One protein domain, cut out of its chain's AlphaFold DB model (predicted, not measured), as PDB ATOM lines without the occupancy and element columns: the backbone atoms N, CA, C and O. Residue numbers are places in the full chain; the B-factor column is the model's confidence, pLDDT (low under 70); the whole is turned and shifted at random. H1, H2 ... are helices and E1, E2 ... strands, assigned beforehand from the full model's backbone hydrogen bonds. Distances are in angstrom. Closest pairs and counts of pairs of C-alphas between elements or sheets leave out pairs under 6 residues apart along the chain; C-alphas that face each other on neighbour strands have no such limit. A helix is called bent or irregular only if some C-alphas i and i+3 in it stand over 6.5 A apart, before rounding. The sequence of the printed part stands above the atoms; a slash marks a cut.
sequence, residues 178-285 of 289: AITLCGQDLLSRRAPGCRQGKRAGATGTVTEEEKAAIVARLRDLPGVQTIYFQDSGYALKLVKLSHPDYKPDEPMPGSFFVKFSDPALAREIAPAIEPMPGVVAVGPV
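AT A GLANCE: This is residues 178 to 285 of the 289 residues of an uncharacterized protein of Streptosporangium subroseum (UniProt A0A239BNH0). A strongly twisted sheet of four antiparallel strands, in the order E2, E3, E1, E4, has two helices, H3 and H5, over one face. H4 and the long link after it reach beyond the end of E2; short H1 and H2 graze the sheet near E4. The printed part has 108 residues with named elements E1, H1, H2, H3, E2, H4, E3, H5, E4, class mixed. It is compact, radius of gyration of the C-alphas 14.0 A, spanning 39 by 35 by 20 A.

HOW THE PARTS SIT: E1, residues 178 to 181, is antiparallel to E4, residues 279 to 284 (N 180 to O 281, 2.9 A), and to E3, residues 255 to 260 (N 179 to O 256, 2.8 A). H1, residues 186 to 190, and H2, residues 192 to 195, only graze the sheet. E2, residues 224 to 230, is antiparallel to E3, with N 228 and O 257 2.8 A apart. H4, residues 232 to 242, is only just not on the sheet, with 4 pairs of C-alphas within 10 A. H3, residues 208 to 219, and H5, residues 263 to 273, make two layers with the sheet, on the same face at heights of 8.8 A and 7.5 A. H3 touches H5 with residues 214 to 218 alone, closest C-alphas Ile 214 and Ile 273, 7.0 A. E3, H5, E4 form a split strand-helix-strand unit, E1 between the strands, its crossover right-handed. H5 is irregular: C-alphas 267 and 270 are 7.0 A apart. Every O i to N i+4 pair is within hydrogen-bond range in H1 and H3, 6 of 7 in H4, 2 of 7 in H5 with 5 of 8 O i to N i+3; H2 is too short.

IN THESE COORDINATES: E1 begins at (87.736, 169.653, 117.907); E4 ends at C-alpha 284 (86.338, 164.056, 119.460). E2 is 17.0 A long, H3 16.4 A.

THE WHOLE: The printed part has no cut. Links H2 to H3 and H4 to E3 are long. Residues 196 to 203 have pLDDT under 70.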
ATOM      1  N   ALA A 178      87.505 168.317 117.392       98.19
ATOM      2  CA  ALA A 178      87.736 169.653 117.907       98.19
ATOM      3  C   ALA A 178      89.218 169.802 118.272       98.19
ATOM      4  O   ALA A 178      89.804 168.924 118.903       98.19
ATOM      5  N   ILE A 179      89.821 170.921 117.884       98.06
ATOM      6  CA  ILE A 179      91.199 171.286 118.204       98.06
ATOM      7  C   ILE A 179      91.140 172.546 119.051       98.06
ATOM      8  O   ILE A 179      90.860 173.630 118.535       98.06
ATOM      9  N   THR A 180      91.394 172.401 120.345       96.38
ATOM     10  CA  THR A 180      91.441 173.524 121.280       96.38
ATOM     11  C   THR A 180      92.786 174.217 121.146       96.38
ATOM     12  O   THR A 180      93.834 173.577 121.263       96.38
ATOM     13  N   LEU A 181      92.766 175.524 120.897       95.75
ATOM     14  CA  LEU A 181      93.979 176.315 120.722       95.75
ATOM     15  C   LEU A 181      94.487 176.870 122.051       95.75
ATOM     16  O   LEU A 181      93.728 177.005 123.008       95.75
ATOM     17  N   CYS A 182      95.765 177.230 122.098       93.75
ATOM     18  CA  CYS A 182      96.356 177.872 123.266       93.75
ATOM     19  C   CYS A 182      95.687 179.222 123.549       93.75
ATOM     20  O   CYS A 182      95.584 180.087 122.673       93.75
ATOM     21  N   GLY A 183      95.248 179.391 124.791       90.56
ATOM     22  CA  GLY A 183      94.739 180.630 125.358       90.56
ATOM     23  C   GLY A 183      95.476 181.008 126.640       90.56
ATOM     24  O   GLY A 183      96.524 180.462 126.982       90.56
ATOM     25  N   GLN A 184      94.914 181.958 127.379       86.69
ATOM     26  CA  GLN A 184      95.515 182.406 128.637       86.69
ATOM     27  C   GLN A 184      95.194 181.472 129.807       86.69
ATOM     28  O   GLN A 184      95.892 181.528 130.822       86.69
ATOM     29  N   ASP A 185      94.212 180.583 129.646       84.75
ATOM     30  CA  ASP A 185      93.640 179.783 130.719       84.75
ATOM     31  C   ASP A 185      94.633 178.775 131.333       84.75
ATOM     32  O   ASP A 185      95.694 178.445 130.790       84.75
ATOM     33  N   LEU A 186      94.283 178.254 132.512       82.25
ATOM     34  CA  LEU A 186      95.143 177.342 133.267       82.25
ATOM     35  C   LEU A 186      95.476 176.041 132.523       82.25
ATOM     36  O   LEU A 186      96.563 175.498 132.750       82.25
ATOM     37  N   LEU A 187      94.580 175.526 131.672       84.38
ATOM     38  CA  LEU A 187      94.849 174.318 130.889       84.38
ATOM     39  C   LEU A 187      95.902 174.626 129.830       84.38
ATOM     40  O   LEU A 187      96.906 173.913 129.743       84.38
ATOM     41  N   SER A 188      95.739 175.744 129.122       85.19
ATOM     42  CA  SER A 188      96.716 176.228 128.147       85.19
ATOM     43  C   SER A 188      98.105 176.401 128.763       85.19
ATOM     44  O   SER A 188      99.085 175.886 128.231       85.19
ATOM     45  N   ARG A 189      98.229 176.994 129.958       81.88
ATOM     46  CA  ARG A 189      99.540 177.161 130.633       81.88
ATOM     47  C   ARG A 189     100.244 175.843 130.976       81.88
ATOM     48  O   ARG A 189     101.467 175.819 131.132       81.88
ATOM     49  N   ARG A 190      99.493 174.751 131.138       82.69
ATOM     50  CA  ARG A 190     100.026 173.422 131.484       82.69
ATOM     51  C   ARG A 190     100.306 172.565 130.250       82.69
ATOM     52  O   ARG A 190     101.186 171.700 130.310       82.69
ATOM     53  N   ALA A 191      99.623 172.813 129.137       83.50
ATOM     54  CA  ALA A 191      99.799 172.057 127.905       83.50
ATOM     55  C   ALA A 191     101.235 172.216 127.352       83.50
ATOM     56  O   ALA A 191     101.736 173.337 127.229       83.50
ATOM     57  N   PRO A 192     101.952 171.117 127.037       79.88
ATOM     58  CA  PRO A 192     103.290 171.193 126.448       79.88
ATOM     59  C   PRO A 192     103.336 172.014 125.149       79.88
ATOM     60  O   PRO A 192     104.235 172.846 125.007       79.88
ATOM     61  N   GLY A 193     102.341 171.851 124.264       79.88
ATOM     62  CA  GLY A 193     102.229 172.574 122.987       79.88
ATOM     63  C   GLY A 193     102.119 174.097 123.131       79.88
ATOM     64  O   GLY A 193     102.592 174.835 122.271       79.88
ATOM     65  N   CYS A 194     101.614 174.581 124.269       85.31
ATOM     66  CA  CYS A 194     101.520 176.012 124.572       85.31
ATOM     67  C   CYS A 194     102.757 176.572 125.286       85.31
ATOM     68  O   CYS A 194     102.983 177.779 125.300       85.31
ATOM     69  N   ARG A 195     103.589 175.713 125.891       75.06
ATOM     70  CA  ARG A 195     104.812 176.130 126.605       75.06
ATOM     71  C   ARG A 195     106.027 176.263 125.689       75.06
ATOM     72  O   ARG A 195     106.942 177.027 125.997       75.06
ATOM     73  N   GLN A 196     106.057 175.514 124.586       61.66
ATOM     74  CA  GLN A 196     107.182 175.505 123.641       61.66
ATOM     75  C   GLN A 196     107.284 176.807 122.824       61.66
ATOM     76  O   GLN A 196     108.369 177.170 122.365       61.66
ATOM     77  N   GLY A 197     106.197 177.575 122.738       51.88
ATOM     78  CA  GLY A 197     106.132 178.883 122.096       51.88
ATOM     79  C   GLY A 197     106.722 180.027 122.927       51.88
ATOM     80  O   GLY A 197     106.071 181.044 123.099       51.88
ATOM     81  N   LYS A 198     107.986 179.965 123.375       48.78
ATOM     82  CA  LYS A 198     108.692 181.194 123.829       48.78
ATOM     83  C   LYS A 198     108.972 182.191 122.682       48.78
ATOM     84  O   LYS A 198     109.549 183.249 122.918       48.78
ATOM     85  N   ARG A 199     108.556 181.861 121.451       49.38
ATOM     86  CA  ARG A 199     108.446 182.772 120.296       49.38
ATOM     87  C   ARG A 199     106.997 183.150 119.940       49.38
ATOM     88  O   ARG A 199     106.826 184.085 119.167       49.38
ATOM     89  N   ALA A 200     105.987 182.504 120.531       44.38
ATOM     90  CA  ALA A 200     104.594 182.945 120.479       44.38
ATOM     91  C   ALA A 200     104.429 184.042 121.538       44.38
ATOM     92  O   ALA A 200     104.663 183.816 122.726       44.38
ATOM     93  N   GLY A 201     104.192 185.277 121.097       46.16
ATOM     94  CA  GLY A 201     104.480 186.488 121.868       46.16
ATOM     95  C   GLY A 201     103.965 186.471 123.306       46.16
ATOM     96  O   GLY A 201     102.769 186.606 123.495       46.16
ATOM     97  N   ALA A 202     104.875 186.332 124.283       52.25
ATOM     98  CA  ALA A 202     104.829 186.662 125.724       52.25
ATOM     99  C   ALA A 202     103.551 186.385 126.567       52.25
ATOM    100  O   ALA A 202     103.575 186.612 127.773       52.25
ATOM    101  N   THR A 203     102.456 185.900 125.985       60.59
ATOM    102  CA  THR A 203     101.086 186.010 126.516       60.59
ATOM    103  C   THR A 203     100.380 184.662 126.659       60.59
ATOM    104  O   THR A 203      99.352 184.604 127.323       60.59
ATOM    105  N   GLY A 204     100.928 183.581 126.086       70.38
ATOM    106  CA  GLY A 204     100.362 182.226 126.168       70.38
ATOM    107  C   GLY A 204      99.258 181.912 125.150       70.38
ATOM    108  O   GLY A 204      98.789 180.779 125.111       70.38
ATOM    109  N   THR A 205      98.873 182.870 124.303       85.31
ATOM    110  CA  THR A 205      97.845 182.699 123.263       85.31
ATOM    111  C   THR A 205      98.457 182.247 121.933       85.31
ATOM    112  O   THR A 205      99.553 182.680 121.581       85.31
ATOM    113  N   VAL A 206      97.725 181.423 121.177       91.06
ATOM    114  CA  VAL A 206      98.088 181.001 119.813       91.06
ATOM    115  C   VAL A 206      98.281 182.202 118.869       91.06
ATOM    116  O   VAL A 206      97.469 183.134 118.874       91.06
ATOM    117  N   THR A 207      99.329 182.190 118.039       90.62
ATOM    118  CA  THR A 207      99.554 183.247 117.030       90.62
ATOM    119  C   THR A 207      98.805 182.980 115.721       90.62
ATOM    120  O   THR A 207      98.337 181.869 115.466       90.62
ATOM    121  N   GLU A 208      98.682 183.990 114.854       91.50
ATOM    122  CA  GLU A 208      98.071 183.802 113.529       91.50
ATOM    123  C   GLU A 208      98.924 182.899 112.625       91.50
ATOM    124  O   GLU A 208      98.382 182.114 111.848       91.50
ATOM    125  N   GLU A 209     100.250 182.934 112.769       91.56
ATOM    126  CA  GLU A 209     101.163 182.029 112.065       91.56
ATOM    127  C   GLU A 209     100.976 180.578 112.528       91.56
ATOM    128  O   GLU A 209     100.930 179.669 111.699       91.56
ATOM    129  N   GLU A 210     100.814 180.351 113.836       93.31
ATOM    130  CA  GLU A 210     100.517 179.025 114.387       93.31
ATOM    131  C   GLU A 210      99.146 178.524 113.917       93.31
ATOM    132  O   GLU A 210      99.037 177.391 113.447       93.31
ATOM    133  N   LYS A 211      98.107 179.375 113.938       95.12
ATOM    134  CA  LYS A 211      96.793 179.040 113.362       95.12
ATOM    135  C   LYS A 211      96.907 178.657 111.889       95.12
ATOM    136  O   LYS A 211      96.340 177.645 111.484       95.12
ATOM    137  N   ALA A 212      97.635 179.438 111.092       94.94
ATOM    138  CA  ALA A 212      97.830 179.162 109.674       94.94
ATOM    139  C   ALA A 212      98.563 177.831 109.450       94.94
ATOM    140  O   ALA A 212      98.167 177.062 108.574       94.94
ATOM    141  N   ALA A 213      99.573 177.522 110.269       95.38
ATOM    142  CA  ALA A 213     100.285 176.249 110.221       95.38
ATOM    143  C   ALA A 213      99.371 175.064 110.575       95.38
ATOM    144  O   ALA A 213      99.374 174.064 109.858       95.38
ATOM    145  N   ILE A 214      98.551 175.185 111.626       96.88
ATOM    146  CA  ILE A 214      97.562 174.164 112.008       96.88
ATOM    147  C   ILE A 214      96.572 173.933 110.864       96.88
ATOM    148  O   ILE A 214      96.328 172.794 110.479       96.88
ATOM    149  N   VAL A 215      96.034 175.001 110.273       97.31
ATOM    150  CA  VAL A 215      95.093 174.902 109.148       97.31
ATOM    151  C   VAL A 215      95.745 174.259 107.926       97.31
ATOM    152  O   VAL A 215      95.127 173.401 107.302       97.31
ATOM    153  N   ALA A 216      96.981 174.633 107.587       96.12
ATOM    154  CA  ALA A 216      97.720 173.997 106.501       96.12
ATOM    155  C   ALA A 216      97.878 172.493 106.758       96.12
ATOM    156  O   ALA A 216      97.517 171.685 105.907       96.12
ATOM    157  N   ARG A 217      98.292 172.113 107.974       97.69
ATOM    158  CA  ARG A 217      98.447 170.706 108.348       97.69
ATOM    159  C   ARG A 217      97.131 169.934 108.301       97.69
ATOM    160  O   ARG A 217      97.129 168.794 107.853       97.69
ATOM    161  N   LEU A 218      96.028 170.539 108.740       97.75
ATOM    162  CA  LEU A 218      94.695 169.942 108.647       97.75
ATOM    163  C   LEU A 218      94.297 169.681 107.193       97.75
ATOM    164  O   LEU A 218      93.750 168.629 106.899       97.75
ATOM    165  N   ARG A 219      94.585 170.602 106.270       94.94
ATOM    166  CA  ARG A 219      94.266 170.417 104.845       94.94
ATOM    167  C   ARG A 219      95.085 169.311 104.182       94.94
ATOM    168  O   ARG A 219      94.597 168.701 103.237       94.94
ATOM    169  N   ASP A 220      96.292 169.054 104.676       96.38
ATOM    170  CA  ASP A 220      97.132 167.954 104.191       96.38
ATOM    171  C   ASP A 220      96.623 166.574 104.645       96.38
ATOM    172  O   ASP A 220      97.104 165.554 104.148       96.38
ATOM    173  N   LEU A 221      95.674 166.514 105.589       97.31
ATOM    174  CA  LEU A 221      95.082 165.255 106.033       97.31
ATOM    175  C   LEU A 221      94.061 164.727 105.013       97.31
ATOM    176  O   LEU A 221      93.253 165.493 104.473       97.31
ATOM    177  N   PRO A 222      94.035 163.406 104.772       96.50
ATOM    178  CA  PRO A 222      93.098 162.810 103.837       96.50
ATOM    179  C   PRO A 222      91.651 163.013 104.296       96.50
ATOM    180  O   PRO A 222      91.290 162.783 105.448       96.50
ATOM    181  N   GLY A 223      90.796 163.415 103.356       95.75
ATOM    182  CA  GLY A 223      89.352 163.485 103.566       95.75
ATOM    183  C   GLY A 223      88.860 164.660 104.405       95.75
ATOM    184  O   GLY A 223      87.671 164.691 104.706       95.75
ATOM    185  N   VAL A 224      89.699 165.639 104.756       97.06
ATOM    186  CA  VAL A 224      89.202 166.882 105.363       97.06
ATOM    187  C   VAL A 224      88.303 167.611 104.365       97.06
ATOM    188  O   VAL A 224      88.731 168.036 103.296       97.06
ATOM    189  N   GLN A 225      87.026 167.736 104.722       95.50
ATOM    190  CA  GLN A 225      85.997 168.358 103.897       95.50
ATOM    191  C   GLN A 225      85.802 169.826 104.268       95.50
ATOM    192  O   GLN A 225      85.628 170.680 103.400       95.50
ATOM    193  N   THR A 226      85.759 170.135 105.564       96.25
ATOM    194  CA  THR A 226      85.541 171.503 106.045       96.25
ATOM    195  C   THR A 226      86.249 171.714 107.371       96.25
ATOM    196  O   THR A 226      86.206 170.864 108.255       96.25
ATOM    197  N   ILE A 227      86.885 172.874 107.510       97.69
ATOM    198  CA  ILE A 227      87.467 173.344 108.764       97.69
ATOM    199  C   ILE A 227      86.641 174.549 109.189       97.69
ATOM    200  O   ILE A 227      86.552 175.526 108.447       97.69
ATOM    201  N   TYR A 228      86.045 174.488 110.369       97.88
ATOM    202  CA  TYR A 228      85.381 175.618 110.994       97.88
ATOM    203  C   TYR A 228      86.291 176.233 112.046       97.88
ATOM    204  O   TYR A 228      87.001 175.513 112.746       97.88
ATOM    205  N   PHE A 229      86.243 177.551 112.197       97.88
ATOM    206  CA  PHE A 229      86.894 178.252 113.294       97.88
ATOM    207  C   PHE A 229      85.851 178.850 114.229       97.88
ATOM    208  O   PHE A 229      85.049 179.690 113.833       97.88
ATOM    209  N   GLN A 230      85.884 178.422 115.485       97.31
ATOM    210  CA  GLN A 230      85.128 179.011 116.573       97.31
ATOM    211  C   GLN A 230      86.024 180.002 117.316       97.31
ATOM    212  O   GLN A 230      86.992 179.604 117.965       97.31
ATOM    213  N   ASP A 231      85.681 181.284 117.254       95.62
ATOM    214  CA  ASP A 231      86.352 182.304 118.054       95.62
ATOM    215  C   ASP A 231      85.893 182.298 119.528       95.62
ATOM    216  O   ASP A 231      84.939 181.616 119.922       95.62
ATOM    217  N   SER A 232      86.584 183.090 120.350       93.69
ATOM    218  CA  SER A 232      86.310 183.244 121.785       93.69
ATOM    219  C   SER A 232      84.881 183.724 122.081       93.69
ATOM    220  O   SER A 232      84.249 183.275 123.039       93.69
ATOM    221  N   GLY A 233      84.344 184.621 121.248       94.75
ATOM    222  CA  GLY A 233      83.007 185.185 121.419       94.75
ATOM    223  C   GLY A 233      81.917 184.150 121.157       94.75
ATOM    224  O   GLY A 233      80.962 184.047 121.931       94.75
ATOM    225  N   TYR A 234      82.077 183.338 120.110       95.44
ATOM    226  CA  TYR A 234      81.161 182.240 119.815       95.44
ATOM    227  C   TYR A 234      81.251 181.125 120.864       95.44
ATOM    228  O   TYR A 234      80.214 180.626 121.308       95.44
ATOM    229  N   ALA A 235      82.458 180.783 121.329       94.69
ATOM    230  CA  ALA A 235      82.651 179.841 122.433       94.69
ATOM    231  C   ALA A 235      81.890 180.291 123.695       94.69
ATOM    232  O   ALA A 235      81.094 179.532 124.252       94.69
ATOM    233  N   LEU A 236      82.038 181.564 124.086       94.75
ATOM    234  CA  LEU A 236      81.317 182.139 125.222       94.75
ATOM    235  C   LEU A 236      79.797 182.124 125.014       94.75
ATOM    236  O   LEU A 236      79.044 181.854 125.954       94.75
ATOM    237  N   LYS A 237      79.330 182.397 123.787       95.00
ATOM    238  CA  LYS A 237      77.907 182.317 123.435       95.00
ATOM    239  C   LYS A 237      77.362 180.910 123.690       95.00
ATOM    240  O   LYS A 237      76.310 180.803 124.315       95.00
ATOM    241  N   LEU A 238      78.068 179.857 123.267       94.94
ATOM    242  CA  LEU A 238      77.657 178.465 123.495       94.94
ATOM    243  C   LEU A 238      77.635 178.092 124.980       94.94
ATOM    244  O   LEU A 238      76.647 177.524 125.447       94.94
ATOM    245  N   VAL A 239      78.668 178.461 125.745       93.81
ATOM    246  CA  VAL A 239      78.707 178.179 127.190       93.81
ATOM    247  C   VAL A 239      77.524 178.827 127.904       93.81
ATOM    248  O   VAL A 239      76.864 178.175 128.713       93.81
ATOM    249  N   LYS A 240      77.170 180.068 127.550       94.88
ATOM    250  CA  LYS A 240      76.035 180.783 128.155       94.88
ATOM    251  C   LYS A 240      74.666 180.160 127.881       94.88
ATOM    252  O   LYS A 240      73.738 180.393 128.651       94.88
ATOM    253  N   LEU A 241      74.525 179.337 126.841       93.62
ATOM    254  CA  LEU A 241      73.291 178.570 126.617       93.62
ATOM    255  C   LEU A 241      73.078 177.494 127.688       93.62
ATOM    256  O   LEU A 241      71.941 177.101 127.953       93.62
ATOM    257  N   SER A 242      74.164 177.029 128.304       91.19
ATOM    258  CA  SER A 242      74.148 176.029 129.376       91.19
ATOM    259  C   SER A 242      74.279 176.702 130.747       91.19
ATOM    260  O   SER A 242      73.587 176.349 131.698       91.19
ATOM    261  N   HIS A 243      75.083 177.759 130.834       92.00
ATOM    262  CA  HIS A 243      75.373 178.490 132.064       92.00
ATOM    263  C   HIS A 243      75.180 179.998 131.844       92.00
ATOM    264  O   HIS A 243      76.156 180.712 131.616       92.00
ATOM    265  N   PRO A 244      73.937 180.513 131.906       90.06
ATOM    266  CA  PRO A 244      73.641 181.918 131.598       90.06
ATOM    267  C   PRO A 244      74.449 182.924 132.429       90.06
ATOM    268  O   PRO A 244      74.839 183.976 131.921       90.06
ATOM    269  N   ASP A 245      74.746 182.565 133.679       91.44
ATOM    270  CA  ASP A 245      75.483 183.401 134.628       91.44
ATOM    271  C   ASP A 245      77.010 183.251 134.524       91.44
ATOM    272  O   ASP A 245      77.745 183.889 135.279       91.44
ATOM    273  N   TYR A 246      77.507 182.423 133.596       92.38
ATOM    274  CA  TYR A 246      78.937 182.196 133.419       92.38
ATOM    275  C   TYR A 246      79.654 183.472 132.971       92.38
ATOM    276  O   TYR A 246      79.303 184.111 131.969       92.38
ATOM    277  N   LYS A 247      80.696 183.822 133.727       92.56
ATOM    278  CA  LYS A 247      81.599 184.939 133.466       92.56
ATOM    279  C   LYS A 247      83.018 184.383 133.505       92.56
ATOM    280  O   LYS A 247      83.461 184.020 134.591       92.56
ATOM    281  N   PRO A 248      83.693 184.246 132.356       89.44
ATOM    282  CA  PRO A 248      85.050 183.743 132.361       89.44
ATOM    283  C   PRO A 248      85.996 184.826 132.898       89.44
ATOM    284  O   PRO A 248      85.824 186.005 132.581       89.44
ATOM    285  N   ASP A 249      86.989 184.422 133.687       88.19
ATOM    286  CA  ASP A 249      88.037 185.328 134.184       88.19
ATOM    287  C   ASP A 249      88.991 185.771 133.059       88.19
ATOM    288  O   ASP A 249      89.579 186.848 133.113       88.19
ATOM    289  N   GLU A 250      89.118 184.948 132.015       87.31
ATOM    290  CA  GLU A 250      89.983 185.164 130.854       87.31
ATOM    291  C   GLU A 250      89.234 184.812 129.558       87.31
ATOM    292  O   GLU A 250      88.324 183.979 129.584       87.31
ATOM    293  N   PRO A 251      89.573 185.408 128.401       89.31
ATOM    294  CA  PRO A 251      88.935 185.053 127.137       89.31
ATOM    295  C   PRO A 251      89.047 183.553 126.851       89.31
ATOM    296  O   PRO A 251      90.125 182.968 126.964       89.31
ATOM    297  N   MET A 252      87.940 182.932 126.434       90.06
ATOM    298  CA  MET A 252      87.951 181.521 126.049       90.06
ATOM    299  C   MET A 252      88.881 181.308 124.847       90.06
ATOM    300  O   MET A 252      88.854 182.133 123.925       90.06
ATOM    301  N   PRO A 253      89.679 180.229 124.810       92.06
ATOM    302  CA  PRO A 253      90.493 179.928 123.644       92.06
ATOM    303  C   PRO A 253      89.617 179.673 122.413       92.06
ATOM    304  O   PRO A 253      88.496 179.168 122.510       92.06
ATOM    305  N   GLY A 254      90.145 180.018 121.239       95.00
ATOM    306  CA  GLY A 254      89.534 179.617 119.976       95.00
ATOM    307  C   GLY A 254      89.664 178.110 119.754       95.00
ATOM    308  O   GLY A 254      90.472 177.430 120.391       95.00
ATOM    309  N   SER A 255      88.872 177.566 118.838       97.69
ATOM    310  CA  SER A 255      88.968 176.151 118.471       97.69
ATOM    311  C   SER A 255      88.697 175.943 116.990       97.69
ATOM    312  O   SER A 255      87.859 176.631 116.406       97.69
ATOM    313  N   PHE A 256      89.381 174.974 116.387       98.50
ATOM    314  CA  PHE A 256      88.985 174.460 115.079       98.50
ATOM    315  C   PHE A 256      88.057 173.263 115.249       98.50
ATOM    316  O   PHE A 256      88.271 172.436 116.129       98.50
ATOM    317  N   PHE A 257      87.050 173.154 114.390       98.44
ATOM    318  CA  PHE A 257      86.190 171.979 114.282       98.44
ATOM    319  C   PHE A 257      86.308 171.424 112.872       98.44
ATOM    320  O   PHE A 257      86.194 172.173 111.904       98.44
ATOM    321  N   VAL A 258      86.571 170.128 112.745       98.25
ATOM    322  CA  VAL A 258      86.939 169.526 111.461       98.25
ATOM    323  C   VAL A 258      85.907 168.490 111.059       98.25
ATOM    324  O   VAL A 258      85.621 167.561 111.816       98.25
ATOM    325  N   LYS A 259      85.357 168.685 109.861       97.75
ATOM    326  CA  LYS A 259      84.484 167.742 109.175       97.75
ATOM    327  C   LYS A 259      85.297 166.933 108.175       97.75
ATOM    328  O   LYS A 259      85.963 167.517 107.316       97.75
ATOM    329  N   PHE A 260      85.185 165.616 108.243       97.56
ATOM    330  CA  PHE A 260      85.730 164.689 107.262       97.56
ATOM    331  C   PHE A 260      84.635 164.187 106.314       97.56
ATOM    332  O   PHE A 260      83.469 164.056 106.695       97.56
ATOM    333  N   SER A 261      85.015 163.888 105.072       97.25
ATOM    334  CA  SER A 261      84.146 163.229 104.093       97.25
ATOM    335  C   SER A 261      83.803 161.795 104.506       97.25
ATOM    336  O   SER A 261      82.694 161.333 104.250       97.25
ATOM    337  N   ASP A 262      84.737 161.124 105.183       97.06
ATOM    338  CA  ASP A 262      84.558 159.842 105.859       97.06
ATOM    339  C   ASP A 262      85.069 159.972 107.307       97.06
ATOM    340  O   ASP A 262      86.267 160.203 107.504       97.06
ATOM    341  N   PRO A 263      84.205 159.813 108.330       96.06
ATOM    342  CA  PRO A 263      84.612 159.866 109.731       96.06
ATOM    343  C   PRO A 263      85.764 158.921 110.099       96.06
ATOM    344  O   PRO A 263      86.527 159.233 111.008       96.06
ATOM    345  N   ALA A 264      85.944 157.798 109.394       96.38
ATOM    346  CA  ALA A 264      87.053 156.876 109.651       96.38
ATOM    347  C   ALA A 264      88.434 157.471 109.313       96.38
ATOM    348  O   ALA A 264      89.458 156.960 109.775       96.38
ATOM    349  N   LEU A 265      88.490 158.538 108.511       97.38
ATOM    350  CA  LEU A 265      89.726 159.263 108.201       97.38
ATOM    351  C   LEU A 265      90.144 160.216 109.330       97.38
ATOM    352  O   LEU A 265      91.314 160.585 109.410       97.38
ATOM    353  N   ALA A 266      89.237 160.537 110.260       97.31
ATOM    354  CA  ALA A 266      89.553 161.374 111.414       97.31
ATOM    355  C   ALA A 266      90.630 160.754 112.320       97.31
ATOM    356  O   ALA A 266      91.298 161.488 113.042       97.31
ATOM    357  N   ARG A 267      90.873 159.439 112.240       97.31
ATOM    358  CA  ARG A 267      91.893 158.723 113.028       97.31
ATOM    359  C   ARG A 267      93.321 159.259 112.888       97.31
ATOM    360  O   ARG A 267      94.185 158.910 113.680       97.31
ATOM    361  N   GLU A 268      93.603 160.050 111.857       96.81
ATOM    362  CA  GLU A 268      94.932 160.628 111.639       96.81
ATOM    363  C   GLU A 268      95.105 161.993 112.322       96.81
ATOM    364  O   GLU A 268      96.225 162.496 112.421       96.81
ATOM    365  N   ILE A 269      94.021 162.608 112.814       97.62
ATOM    366  CA  ILE A 269      94.046 164.006 113.246       97.62
ATOM    367  C   ILE A 269      94.799 164.212 114.558       97.62
ATOM    368  O   ILE A 269      95.657 165.091 114.624       97.62
ATOM    369  N   ALA A 270      94.533 163.408 115.592       96.75
ATOM    370  CA  ALA A 270      95.205 163.553 116.878       96.75
ATOM    371  C   ALA A 270      96.732 163.404 116.750       96.75
ATOM    372  O   ALA A 270      97.434 164.353 117.106       96.75
ATOM    373  N   PRO A 271      97.286 162.318 116.165       96.12
ATOM    374  CA  PRO A 271      98.739 162.179 116.047       96.12
ATOM    375  C   PRO A 271      99.383 163.253 115.158       96.12
ATOM    376  O   PRO A 271     100.548 163.590 115.363       96.12
ATOM    377  N   ALA A 272      98.651 163.804 114.183       97.19
ATOM    378  CA  ALA A 272      99.174 164.832 113.289       97.19
ATOM    379  C   ALA A 272      99.143 166.251 113.878       97.19
ATOM    380  O   ALA A 272     100.008 167.053 113.521       97.19
ATOM    381  N   ILE A 273      98.153 166.566 114.719       97.19
ATOM    382  CA  ILE A 273      97.864 167.937 115.166       97.19
ATOM    383  C   ILE A 273      98.227 168.170 116.632       97.19
ATOM    384  O   ILE A 273      98.733 169.240 116.954       97.19
ATOM    385  N   GLU A 274      98.028 167.192 117.522       94.81
ATOM    386  CA  GLU A 274      98.329 167.325 118.958       94.81
ATOM    387  C   GLU A 274      99.765 167.832 119.240       94.81
ATOM    388  O   GLU A 274      99.926 168.678 120.121       94.81
ATOM    389  N   PRO A 275     100.817 167.408 118.502       93.25
ATOM    390  CA  PRO A 275     102.181 167.879 118.752       93.25
ATOM    391  C   PRO A 275     102.474 169.307 118.262       93.25
ATOM    392  O   PRO A 275     103.582 169.799 118.481       93.25
ATOM    393  N   MET A 276     101.553 169.950 117.539       94.12
ATOM    394  CA  MET A 276     101.815 171.243 116.909       94.12
ATOM    395  C   MET A 276     101.845 172.393 117.930       94.12
ATOM    396  O   MET A 276     101.060 172.403 118.882       94.12
ATOM    397  N   PRO A 277     102.699 173.416 117.720       92.62
ATOM    398  CA  PRO A 277     102.633 174.657 118.486       92.62
ATOM    399  C   PRO A 277     101.250 175.304 118.386       92.62
ATOM    400  O   PRO A 277     100.622 175.281 117.327       92.62
ATOM    401  N   GLY A 278     100.777 175.885 119.489       91.88
ATOM    402  CA  GLY A 278      99.473 176.547 119.520       91.88
ATOM    403  C   GLY A 278      98.279 175.616 119.761       91.88
ATOM    404  O   GLY A 278      97.153 176.109 119.848       91.88
ATOM    405  N   VAL A 279      98.497 174.304 119.917       94.25
ATOM    406  CA  VAL A 279      97.459 173.311 120.240       94.25
ATOM    407  C   VAL A 279      97.515 172.924 121.722       94.25
ATOM    408  O   VAL A 279      98.562 172.548 122.250       94.25
ATOM    409  N   VAL A 280      96.366 173.007 122.396       93.56
ATOM    410  CA  VAL A 280      96.172 172.533 123.779       93.56
ATOM    411  C   VAL A 280      95.829 171.056 123.783       93.56
ATOM    412  O   VAL A 280      96.418 170.283 124.536       93.56
ATOM    413  N   ALA A 281      94.838 170.686 122.973       94.00
ATOM    414  CA  ALA A 281      94.300 169.341 122.901       94.00
ATOM    415  C   ALA A 281      93.561 169.134 121.577       94.00
ATOM    416  O   ALA A 281      93.006 170.076 121.003       94.00
ATOM    417  N   VAL A 282      93.507 167.879 121.148       96.50
ATOM    418  CA  VAL A 282      92.601 167.401 120.105       96.50
ATOM    419  C   VAL A 282      91.616 166.454 120.783       96.50
ATOM    420  O   VAL A 282      92.029 165.593 121.552       96.50
ATOM    421  N   GLY A 283      90.320 166.639 120.558       95.94
ATOM    422  CA  GLY A 283      89.276 165.815 121.164       95.94
ATOM    423  C   GLY A 283      88.169 165.495 120.164       95.94
ATOM    424  O   GLY A 283      87.972 166.245 119.205       95.94
ATOM    425  N   PRO A 284      87.438 164.385 120.346       97.06
ATOM    426  CA  PRO A 284      86.338 164.056 119.460       97.06
ATOM    427  C   PRO A 284      85.150 164.980 119.722       97.06
ATOM    428  O   PRO A 284      84.847 165.336 120.864       97.06
ATOM    429  N   VAL A 285      84.420 165.321 118.664       96.88
ATOM    430  CA  VAL A 285      83.086 165.901 118.809       96.88
ATOM    431  C   VAL A 285      82.117 164.756 119.050       96.88
ATOM    432  O   VAL A 285      81.851 163.942 118.166       96.88
TER     433      VAL A 285